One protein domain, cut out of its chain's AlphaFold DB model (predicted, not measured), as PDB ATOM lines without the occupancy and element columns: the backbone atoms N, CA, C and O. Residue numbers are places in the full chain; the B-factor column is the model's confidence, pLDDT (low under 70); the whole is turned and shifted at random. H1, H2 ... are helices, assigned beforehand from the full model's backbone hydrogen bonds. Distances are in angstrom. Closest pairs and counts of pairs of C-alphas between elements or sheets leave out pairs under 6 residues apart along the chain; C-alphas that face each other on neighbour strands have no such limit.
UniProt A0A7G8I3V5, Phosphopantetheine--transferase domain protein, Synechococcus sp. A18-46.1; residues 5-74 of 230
ATOM      1  N   ASP A   5     167.976 162.359 181.195       95.38
ATOM      2  CA  ASP A   5     168.295 163.099 182.419       95.38
ATOM      3  C   ASP A   5     168.558 162.145 183.594       95.38
ATOM      4  O   ASP A   5     169.582 162.279 184.258       95.38
ATOM      5  N   GLU A   6     167.730 161.103 183.767       95.19
ATOM      6  CA  GLU A   6     167.964 160.039 184.764       95.19
ATOM      7  C   GLU A   6     169.321 159.345 184.550       95.19
ATOM      8  O   GLU A   6     170.069 159.103 185.498       95.19
ATOM      9  N   LEU A   7     169.673 159.032 183.295       95.88
ATOM     10  CA  LEU A   7     170.967 158.427 182.974       95.88
ATOM     11  C   LEU A   7     172.130 159.376 183.302       95.88
ATOM     12  O   LEU A   7     173.141 158.942 183.855       95.88
ATOM     13  N   ILE A   8     171.998 160.662 182.977       95.81
ATOM     14  CA  ILE A   8     173.013 161.679 183.269       95.81
ATOM     15  C   ILE A   8     173.211 161.832 184.780       95.81
ATOM     16  O   ILE A   8     174.360 161.860 185.218       95.81
ATOM     17  N   GLU A   9     172.139 161.877 185.574       94.88
ATOM     18  CA  GLU A   9     172.214 161.953 187.043       94.88
ATOM     19  C   GLU A   9     173.000 160.777 187.637       94.88
ATOM     20  O   GLU A   9     173.870 160.969 188.486       94.88
ATOM     21  N   ILE A  10     172.778 159.557 187.138       94.81
ATOM     22  CA  ILE A  10     173.537 158.376 187.581       94.81
ATOM     23  C   ILE A  10     175.014 158.499 187.193       94.81
ATOM     24  O   ILE A  10     175.898 158.179 187.988       94.81
ATOM     25  N   LEU A  11     175.315 158.965 185.977       94.94
ATOM     26  CA  LEU A  11     176.697 159.118 185.513       94.94
ATOM     27  C   LEU A  11     177.453 160.243 186.239       94.94
ATOM     28  O   LEU A  11     178.678 160.185 186.326       94.94
ATOM     29  N   GLN A  12     176.754 161.213 186.833       93.00
ATOM     30  CA  GLN A  12     177.355 162.242 187.693       93.00
ATOM     31  C   GLN A  12     177.893 161.693 189.024       93.00
ATOM     32  O   GLN A  12     178.656 162.381 189.699       93.00
ATOM     33  N   LEU A  13     177.567 160.447 189.390       91.06
ATOM     34  CA  LEU A  13     178.159 159.755 190.544       91.06
ATOM     35  C   LEU A  13     179.613 159.304 190.295       91.06
ATOM     36  O   LEU A  13     180.279 158.798 191.201       91.06
ATOM     37  N   PHE A  14     180.112 159.452 189.066       93.56
ATOM     38  CA  PHE A  14     181.451 159.053 188.645       93.56
ATOM     39  C   PHE A  14     182.349 160.282 188.450       93.56
ATOM     40  O   PHE A  14     181.847 161.368 188.162       93.56
ATOM     41  N   PRO A  15     183.683 160.143 188.561       92.75
ATOM     42  CA  PRO A  15     184.577 161.227 188.167       92.75
ATOM     43  C   PRO A  15     184.438 161.460 186.653       92.75
ATOM     44  O   PRO A  15     184.544 160.518 185.870       92.75
ATOM     45  N   LEU A  16     184.163 162.700 186.238       93.75
ATOM     46  CA  LEU A  16     183.947 163.080 184.836       93.75
ATOM     47  C   LEU A  16     185.112 163.928 184.308       93.75
ATOM     48  O   LEU A  16     185.692 164.716 185.050       93.75
ATOM     49  N   LYS A  17     185.409 163.834 183.004       89.44
ATOM     50  CA  LYS A  17     186.542 164.528 182.348       89.44
ATOM     51  C   LYS A  17     186.319 166.020 182.015       89.44
ATOM     52  O   LYS A  17     187.193 166.624 181.402       89.44
ATOM     53  N   ASN A  18     185.227 166.636 182.487       66.25
ATOM     54  CA  ASN A  18     184.830 168.054 182.302       66.25
ATOM     55  C   ASN A  18     183.996 168.416 181.051       66.25
ATOM     56  O   ASN A  18     184.198 169.480 180.466       66.25
ATOM     57  N   GLU A  19     182.991 167.615 180.685       72.81
ATOM     58  CA  GLU A  19     182.021 167.986 179.638       72.81
ATOM     59  C   GLU A  19     180.567 167.816 180.092       72.81
ATOM     60  O   GLU A  19     180.239 166.942 180.896       72.81
ATOM     61  N   LYS A  20     179.671 168.652 179.548       89.38
ATOM     62  CA  LYS A  20     178.228 168.463 179.718       89.38
ATOM     63  C   LYS A  20     177.812 167.223 178.930       89.38
ATOM     64  O   LYS A  20     177.949 167.191 177.708       89.38
ATOM     65  N   LEU A  21     177.285 166.226 179.634       94.31
ATOM     66  CA  LEU A  21     176.828 164.989 179.015       94.31
ATOM     67  C   LEU A  21     175.646 165.250 178.074       94.31
ATOM     68  O   LEU A  21     174.763 166.063 178.347       94.31
ATOM     69  N   SER A  22     175.656 164.541 176.953       95.00
ATOM     70  CA  SER A  22     174.598 164.529 175.949       95.00
ATOM     71  C   SER A  22     174.415 163.109 175.429       95.00
ATOM     72  O   SER A  22     175.245 162.238 175.675       95.00
ATOM     73  N   GLU A  23     173.375 162.877 174.637       95.81
ATOM     74  CA  GLU A  23     173.114 161.576 174.010       95.81
ATOM     75  C   GLU A  23     174.318 161.014 173.223       95.81
ATOM     76  O   GLU A  23     174.531 159.806 173.176       95.81
ATOM     77  N   LYS A  24     175.150 161.894 172.648       96.19
ATOM     78  CA  LYS A  24     176.336 161.519 171.860       96.19
ATOM     79  C   LYS A  24     177.581 161.254 172.704       96.19
ATOM     80  O   LYS A  24     178.574 160.772 172.167       96.19
ATOM     81  N   SER A  25     177.557 161.600 173.990       96.25
ATOM     82  CA  SER A  25     178.693 161.409 174.888       96.25
ATOM     83  C   SER A  25     178.998 159.917 175.028       96.25
ATOM     84  O   SER A  25     178.093 159.113 175.238       96.25
ATOM     85  N   VAL A  26     180.270 159.542 174.883       96.12
ATOM     86  CA  VAL A  26     180.748 158.152 174.945       96.12
ATOM     87  C   VAL A  26     181.344 157.878 176.324       96.12
ATOM     88  O   VAL A  26     182.086 158.717 176.837       96.12
ATOM     89  N   LEU A  27     181.071 156.712 176.925       95.38
ATOM     90  CA  LEU A  27     181.493 156.406 178.304       95.38
ATOM     91  C   LEU A  27     182.995 156.605 178.551       95.38
ATOM     92  O   LEU A  27     183.357 157.340 179.467       95.38
ATOM     93  N   ARG A  28     183.872 156.005 177.733       94.62
ATOM     94  CA  ARG A  28     185.340 156.112 177.897       94.62
ATOM     95  C   ARG A  28     185.874 157.545 177.780       94.62
ATOM     96  O   ARG A  28     186.933 157.868 178.322       94.62
ATOM     97  N   ASP A  29     185.157 158.382 177.038       94.25
ATOM     98  CA  ASP A  29     185.535 159.766 176.766       94.25
ATOM     99  C   ASP A  29     184.938 160.710 177.828       94.25
ATOM    100  O   ASP A  29     185.477 161.784 178.070       94.25
ATOM    101  N   SER A  30     183.882 160.276 178.525       94.69
ATOM    102  CA  SER A  30     183.146 161.075 179.512       94.69
ATOM    103  C   SER A  30     183.576 160.812 180.957       94.69
ATOM    104  O   SER A  30     183.667 161.745 181.755       94.69
ATOM    105  N   ILE A  31     183.834 159.548 181.305       94.75
ATOM    106  CA  ILE A  31     184.178 159.112 182.663       94.75
ATOM    107  C   ILE A  31     185.698 159.033 182.801       94.75
ATOM    108  O   ILE A  31     186.379 158.416 181.981       94.75
ATOM    109  N   ASP A  32     186.234 159.627 183.865       94.19
ATOM    110  CA  ASP A  32     187.656 159.606 184.217       94.19
ATOM    111  C   ASP A  32     188.047 158.326 184.968       94.19
ATOM    112  O   ASP A  32     188.581 158.330 186.073       94.19
ATOM    113  N   LEU A  33     187.696 157.192 184.361       92.69
ATOM    114  CA  LEU A  33     188.048 155.840 184.777       92.69
ATOM    115  C   LEU A  33     188.316 155.013 183.521       92.69
ATOM    116  O   LEU A  33     187.793 155.308 182.445       92.69
ATOM    117  N   PHE A  34     189.089 153.940 183.660       88.81
ATOM    118  CA  PHE A  34     189.551 153.157 182.520       88.81
ATOM    119  C   PHE A  34     188.980 151.737 182.516       88.81
ATOM    120  O   PHE A  34     188.651 151.165 183.556       88.81
ATOM    121  N   GLY A  35     188.862 151.187 181.306       88.75
ATOM    122  CA  GLY A  35     188.693 149.763 181.042       88.75
ATOM    123  C   GLY A  35     187.525 149.086 181.760       88.75
ATOM    124  O   GLY A  35     186.402 149.599 181.845       88.75
ATOM    125  N   SER A  36     187.790 147.872 182.235       91.38
ATOM    126  CA  SER A  36     186.791 146.989 182.824       91.38
ATOM    127  C   SER A  36     186.312 147.455 184.193       91.38
ATOM    128  O   SER A  36     185.129 147.271 184.489       91.38
ATOM    129  N   LEU A  37     187.147 148.135 184.988       95.44
ATOM    130  CA  LEU A  37     186.714 148.735 186.250       95.44
ATOM    131  C   LEU A  37     185.654 149.815 186.030       95.44
ATOM    132  O   LEU A  37     184.596 149.755 186.659       95.44
ATOM    133  N   MET A  38     185.883 150.757 185.106       95.75
ATOM    134  CA  MET A  38     184.876 151.761 184.738       95.75
ATOM    135  C   MET A  38     183.563 151.085 184.344       95.75
ATOM    136  O   MET A  38     182.508 151.358 184.921       95.75
ATOM    137  N   LEU A  39     183.645 150.134 183.413       95.31
ATOM    138  CA  LEU A  39     182.477 149.465 182.861       95.31
ATOM    139  C   LEU A  39     181.725 148.643 183.916       95.31
ATOM    140  O   LEU A  39     180.495 148.617 183.913       95.31
ATOM    141  N   GLN A  40     182.435 147.993 184.838       95.81
ATOM    142  CA  GLN A  40     181.830 147.231 185.927       95.81
ATOM    143  C   GLN A  40     181.143 148.145 186.942       95.81
ATOM    144  O   GLN A  40     180.046 147.820 187.410       95.81
ATOM    145  N   ARG A  41     181.737 149.301 187.264       95.94
ATOM    146  CA  ARG A  41     181.106 150.287 188.149       95.94
ATOM    147  C   ARG A  41     179.848 150.876 187.507       95.94
ATOM    148  O   ARG A  41     178.803 150.879 188.152       95.94
ATOM    149  N   VAL A  42     179.911 151.271 186.233       96.12
ATOM    150  CA  VAL A  42     178.746 151.777 185.479       96.12
ATOM    151  C   VAL A  42     177.647 150.721 185.397       96.12
ATOM    152  O   VAL A  42     176.506 151.008 185.741       96.12
ATOM    153  N   ARG A  43     177.970 149.472 185.030       95.38
ATOM    154  CA  ARG A  43     176.986 148.372 185.003       95.38
ATOM    155  C   ARG A  43     176.310 148.157 186.348       95.38
ATOM    156  O   ARG A  43     175.116 147.880 186.393       95.38
ATOM    157  N   SER A  44     177.082 148.230 187.427       94.69
ATOM    158  CA  SER A  44     176.564 148.010 188.774       94.69
ATOM    159  C   SER A  44     175.618 149.130 189.192       94.69
ATOM    160  O   SER A  44     174.532 148.824 189.671       94.69
ATOM    161  N   ALA A  45     175.984 150.388 188.928       95.31
ATOM    162  CA  ALA A  45     175.122 151.538 189.180       95.31
ATOM    163  C   ALA A  45     173.841 151.464 188.339       95.31
ATOM    164  O   ALA A  45     172.746 151.480 188.883       95.31
ATOM    165  N   LEU A  46     173.941 151.268 187.022       95.19
ATOM    166  CA  LEU A  46     172.754 151.161 186.166       95.19
ATOM    167  C   LEU A  46     171.824 150.020 186.596       95.19
ATOM    168  O   LEU A  46     170.614 150.191 186.588       95.19
ATOM    169  N   ALA A  47     172.362 148.874 187.015       92.06
ATOM    170  CA  ALA A  47     171.544 147.762 187.497       92.06
ATOM    171  C   ALA A  47     170.871 148.024 188.858       92.06
ATOM    172  O   ALA A  47     169.921 147.324 189.195       92.06
ATOM    173  N   GLU A  48     171.355 148.984 189.645       92.38
ATOM    174  CA  GLU A  48     170.722 149.406 190.898       92.38
ATOM    175  C   GLU A  48     169.503 150.294 190.631       92.38
ATOM    176  O   GLU A  48     168.431 150.052 191.181       92.38
ATOM    177  N   TYR A  49     169.642 151.266 189.725       92.69
ATOM    178  CA  TYR A  49     168.557 152.177 189.340       92.69
ATOM    179  C   TYR A  49     167.559 151.526 188.364       92.69
ATOM    180  O   TYR A  49     166.371 151.847 188.375       92.69
ATOM    181  N   PHE A  50     168.018 150.572 187.548       92.06
ATOM    182  CA  PHE A  50     167.234 149.879 186.523       92.06
ATOM    183  C   PHE A  50     167.337 148.347 186.686       92.06
ATOM    184  O   PHE A  50     167.963 147.670 185.863       92.06
ATOM    185  N   PRO A  51     166.719 147.749 187.723       86.94
ATOM    186  CA  PRO A  51     166.943 146.348 188.107       86.94
ATOM    187  C   PRO A  51     166.529 145.309 187.056       86.94
ATOM    188  O   PRO A  51     167.093 144.218 187.019       86.94
ATOM    189  N   ASN A  52     165.587 145.650 186.172       85.50
ATOM    190  CA  ASN A  52     165.109 144.768 185.100       85.50
ATOM    191  C   ASN A  52     165.862 144.964 183.770       85.50
ATOM    192  O   ASN A  52     165.486 144.373 182.755       85.50
ATOM    193  N   SER A  53     166.887 145.820 183.737       86.06
ATOM    194  CA  SER A  53     167.647 146.092 182.514       86.06
ATOM    195  C   SER A  53     168.582 144.930 182.158       86.06
ATOM    196  O   SER A  53     169.298 144.393 183.006       86.06
ATOM    197  N   ASN A  54     168.602 144.548 180.876       88.00
ATOM    198  CA  ASN A  54     169.651 143.687 180.340       88.00
ATOM    199  C   ASN A  54     170.759 144.571 179.755       88.00
ATOM    200  O   ASN A  54     170.622 145.094 178.656       88.00
ATOM    201  N   LEU A  55     171.861 144.721 180.492       90.94
ATOM    202  CA  LEU A  55     173.020 145.527 180.085       90.94
ATOM    203  C   LEU A  55     174.003 144.764 179.176       90.94
ATOM    204  O   LEU A  55     175.180 145.129 179.064       90.94
ATOM    205  N   GLU A  56     173.554 143.673 178.558       86.88
ATOM    206  CA  GLU A  56     174.307 142.972 177.529       86.88
ATOM    207  C   GLU A  56     174.591 143.899 176.339       86.88
ATOM    208  O   GLU A  56     173.759 144.700 175.917       86.88
ATOM    209  N   GLY A  57     175.820 143.833 175.824       88.31
ATOM    210  CA  GLY A  57     176.288 144.728 174.765       88.31
ATOM    211  C   GLY A  57     176.752 146.111 175.236       88.31
ATOM    212  O   GLY A  57     177.348 146.825 174.436       88.31
ATOM    213  N   LEU A  58     176.581 146.485 176.512       93.94
ATOM    214  CA  LEU A  58     177.177 147.718 177.039       93.94
ATOM    215  C   LEU A  58     178.705 147.638 176.955       93.94
ATOM    216  O   LEU A  58     179.300 146.702 177.495       93.94
ATOM    217  N   THR A  59     179.354 148.618 176.335       94.75
ATOM    218  CA  THR A  59     180.821 148.698 176.245       94.75
ATOM    219  C   THR A  59     181.313 150.091 176.611       94.75
ATOM    220  O   THR A  59     180.539 151.039 176.672       94.75
ATOM    221  N   GLU A  60     182.621 150.247 176.795       93.94
ATOM    222  CA  GLU A  60     183.240 151.561 177.019       93.94
ATOM    223  C   GLU A  60     183.056 152.538 175.839       93.94
ATOM    224  O   GLU A  60     183.201 153.747 176.003       93.94
ATOM    225  N   LYS A  61     182.738 152.014 174.646       95.81
ATOM    226  CA  LYS A  61     182.493 152.787 173.422       95.81
ATOM    227  C   LYS A  61     181.023 153.151 173.236       95.81
ATOM    228  O   LYS A  61     180.710 153.861 172.287       95.81
ATOM    229  N   SER A  62     180.140 152.662 174.106       96.31
ATOM    230  CA  SER A  62     178.721 152.972 174.020       96.31
ATOM    231  C   SER A  62     178.477 154.449 174.328       96.31
ATOM    232  O   SER A  62     179.032 154.981 175.298       96.31
ATOM    233  N   ASN A  63     177.653 155.101 173.508       97.12
ATOM    234  CA  ASN A  63     177.161 156.450 173.795       97.12
ATOM    235  C   ASN A  63     175.881 156.423 174.647       97.12
ATOM    236  O   ASN A  63     175.228 155.386 174.772       97.12
ATOM    237  N   LEU A  64     175.516 157.553 175.254       96.50
ATOM    238  CA  LEU A  64     174.352 157.633 176.146       96.50
ATOM    239  C   LEU A  64     173.031 157.277 175.440       96.50
ATOM    240  O   LEU A  64     172.188 156.629 176.057       96.50
ATOM    241  N   GLY A  65     172.857 157.614 174.160       96.06
ATOM    242  CA  GLY A  65     171.680 157.212 173.376       96.06
ATOM    243  C   GLY A  65     171.557 155.696 173.217       96.06
ATOM    244  O   GLY A  65     170.501 155.117 173.465       96.06
ATOM    245  N   GLU A  66     172.656 155.020 172.892       96.25
ATOM    246  CA  GLU A  66     172.715 153.553 172.826       96.25
ATOM    247  C   GLU A  66     172.409 152.915 174.182       96.25
ATOM    248  O   GLU A  66     171.694 151.913 174.246       96.25
ATOM    249  N   ILE A  67     172.912 153.504 175.270       95.94
ATOM    250  CA  ILE A  67     172.624 153.043 176.633       95.94
ATOM    251  C   ILE A  67     171.133 153.184 176.931       95.94
ATOM    252  O   ILE A  67     170.534 152.239 177.438       95.94
ATOM    253  N   LEU A  68     170.502 154.304 176.572       94.81
ATOM    254  CA  LEU A  68     169.057 154.480 176.737       94.81
ATOM    255  C   LEU A  68     168.256 153.450 175.948       94.81
ATOM    256  O   LEU A  68     167.276 152.920 176.472       94.81
ATOM    257  N   ILE A  69     168.672 153.127 174.722       93.12
ATOM    258  CA  ILE A  69     168.047 152.053 173.942       93.12
ATOM    259  C   ILE A  69     168.186 150.726 174.697       93.12
ATOM    260  O   ILE A  69     167.191 150.031 174.883       93.12
ATOM    261  N   ILE A  70     169.385 150.384 175.183       93.00
ATOM    262  CA  ILE A  70     169.627 149.158 175.967       93.00
ATOM    263  C   ILE A  70     168.721 149.102 177.204       93.00
ATOM    264  O   ILE A  70     168.075 148.081 177.437       93.00
ATOM    265  N   LEU A  71     168.633 150.191 177.967       92.44
ATOM    266  CA  LEU A  71     167.812 150.275 179.176       92.44
ATOM    267  C   LEU A  71     166.318 150.106 178.873       92.44
ATOM    268  O   LEU A  71     165.602 149.475 179.646       92.44
ATOM    269  N   ASN A  72     165.852 150.627 177.737       88.88
ATOM    270  CA  ASN A  72     164.440 150.617 177.362       88.88
ATOM    271  C   ASN A  72     163.993 149.383 176.560       88.88
ATOM    272  O   ASN A  72     162.788 149.160 176.453       88.88
ATOM    273  N   LYS A  73     164.910 148.538 176.063       85.50
ATOM    274  CA  LYS A  73     164.570 147.308 175.309       85.50
ATOM    275  C   LYS A  73     163.576 146.390 176.037       85.50
ATOM    276  O   LYS A  73     162.745 145.762 175.389       85.50
ATOM    277  N   ASN A  74     163.629 146.341 177.368       64.06
ATOM    278  CA  ASN A  74     162.736 145.508 178.185       64.06
ATOM    279  C   ASN A  74     161.432 146.225 178.600       64.06
ATOM    280  O   ASN A  74     160.534 145.584 179.148       64.06
TER     281      ASN A  74
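This is residues 5 to 74 of the 230 residues of the protein "Phosphopantetheine--transferase domain protein" of Synechococcus sp. A18-46.1 (UniProt A0A7G8I3V5). Three helices, H1, H3 and H4, stand in a triangle round a small shared middle, set at large angles to H1 rather than side by side with it, and the very short H2 lies near the start of both H3 and H4. Two long loops, residues 12 to 26 and 50 to 63, run round the outside and join the helices. The printed part has 70 residues with four named helices in the order H1, H2, H3, H4 and no named strand; its class is all helix. It is compact, with a radius of gyration of the C-alphas of 10.9 A and spans of 32 by 22 by 19 A.

H1 covers residues 5 to 11, 9.8 A long, and C-alpha 5 is at (168.295, 163.099, 182.419). H2 is residues 27 to 30, 5.1 A. H3, the longest, covers residues 35 to 49 and 21.9 A, from C-alpha 35 at (188.693, 149.763, 181.042). H4 is residues 64 to 72, 12.2 A, ending with C-alpha 72 at (164.440, 150.617, 177.362).

H1 and H3 only just touch, with 3 pairs of C-alphas within 8 A, H3 using residues 42 to 46 alone; the closest C-alphas are those of Ile 10 and Ala 45, 7.2 A. They run opposite ways at a steep tilt of 45 degrees. H1 and H4 are close but not clearly touching, about perpendicular at 74 degrees, with the C-alphas of Leu 7 and Leu 68 closest at 7.6 A. H2 is close to H3 but not clearly touching, the C-alphas of Arg 28 and Gly 35 being closest at 7.8 A. H2 and H4 are also close but not clearly touching, with Leu 27 and Leu 64 closest, their C-alphas 7.6 A apart. H1 and H2 are apart, as are H3 and H4. In H1, H3 and H4 every O i to N i+4 pair is within hydrogen-bond range; H2 is too short for such a pair.

The two C-alphas farthest apart, those of Asn 18 and Asn 74, are 31.8 A from each other. The printed part has no cut. The links H1 to H2 and H3 to H4 are long; H2 to H3 is tight. The mean pLDDT of the printed part is 92.2, and residues 18 and 74 are under 70.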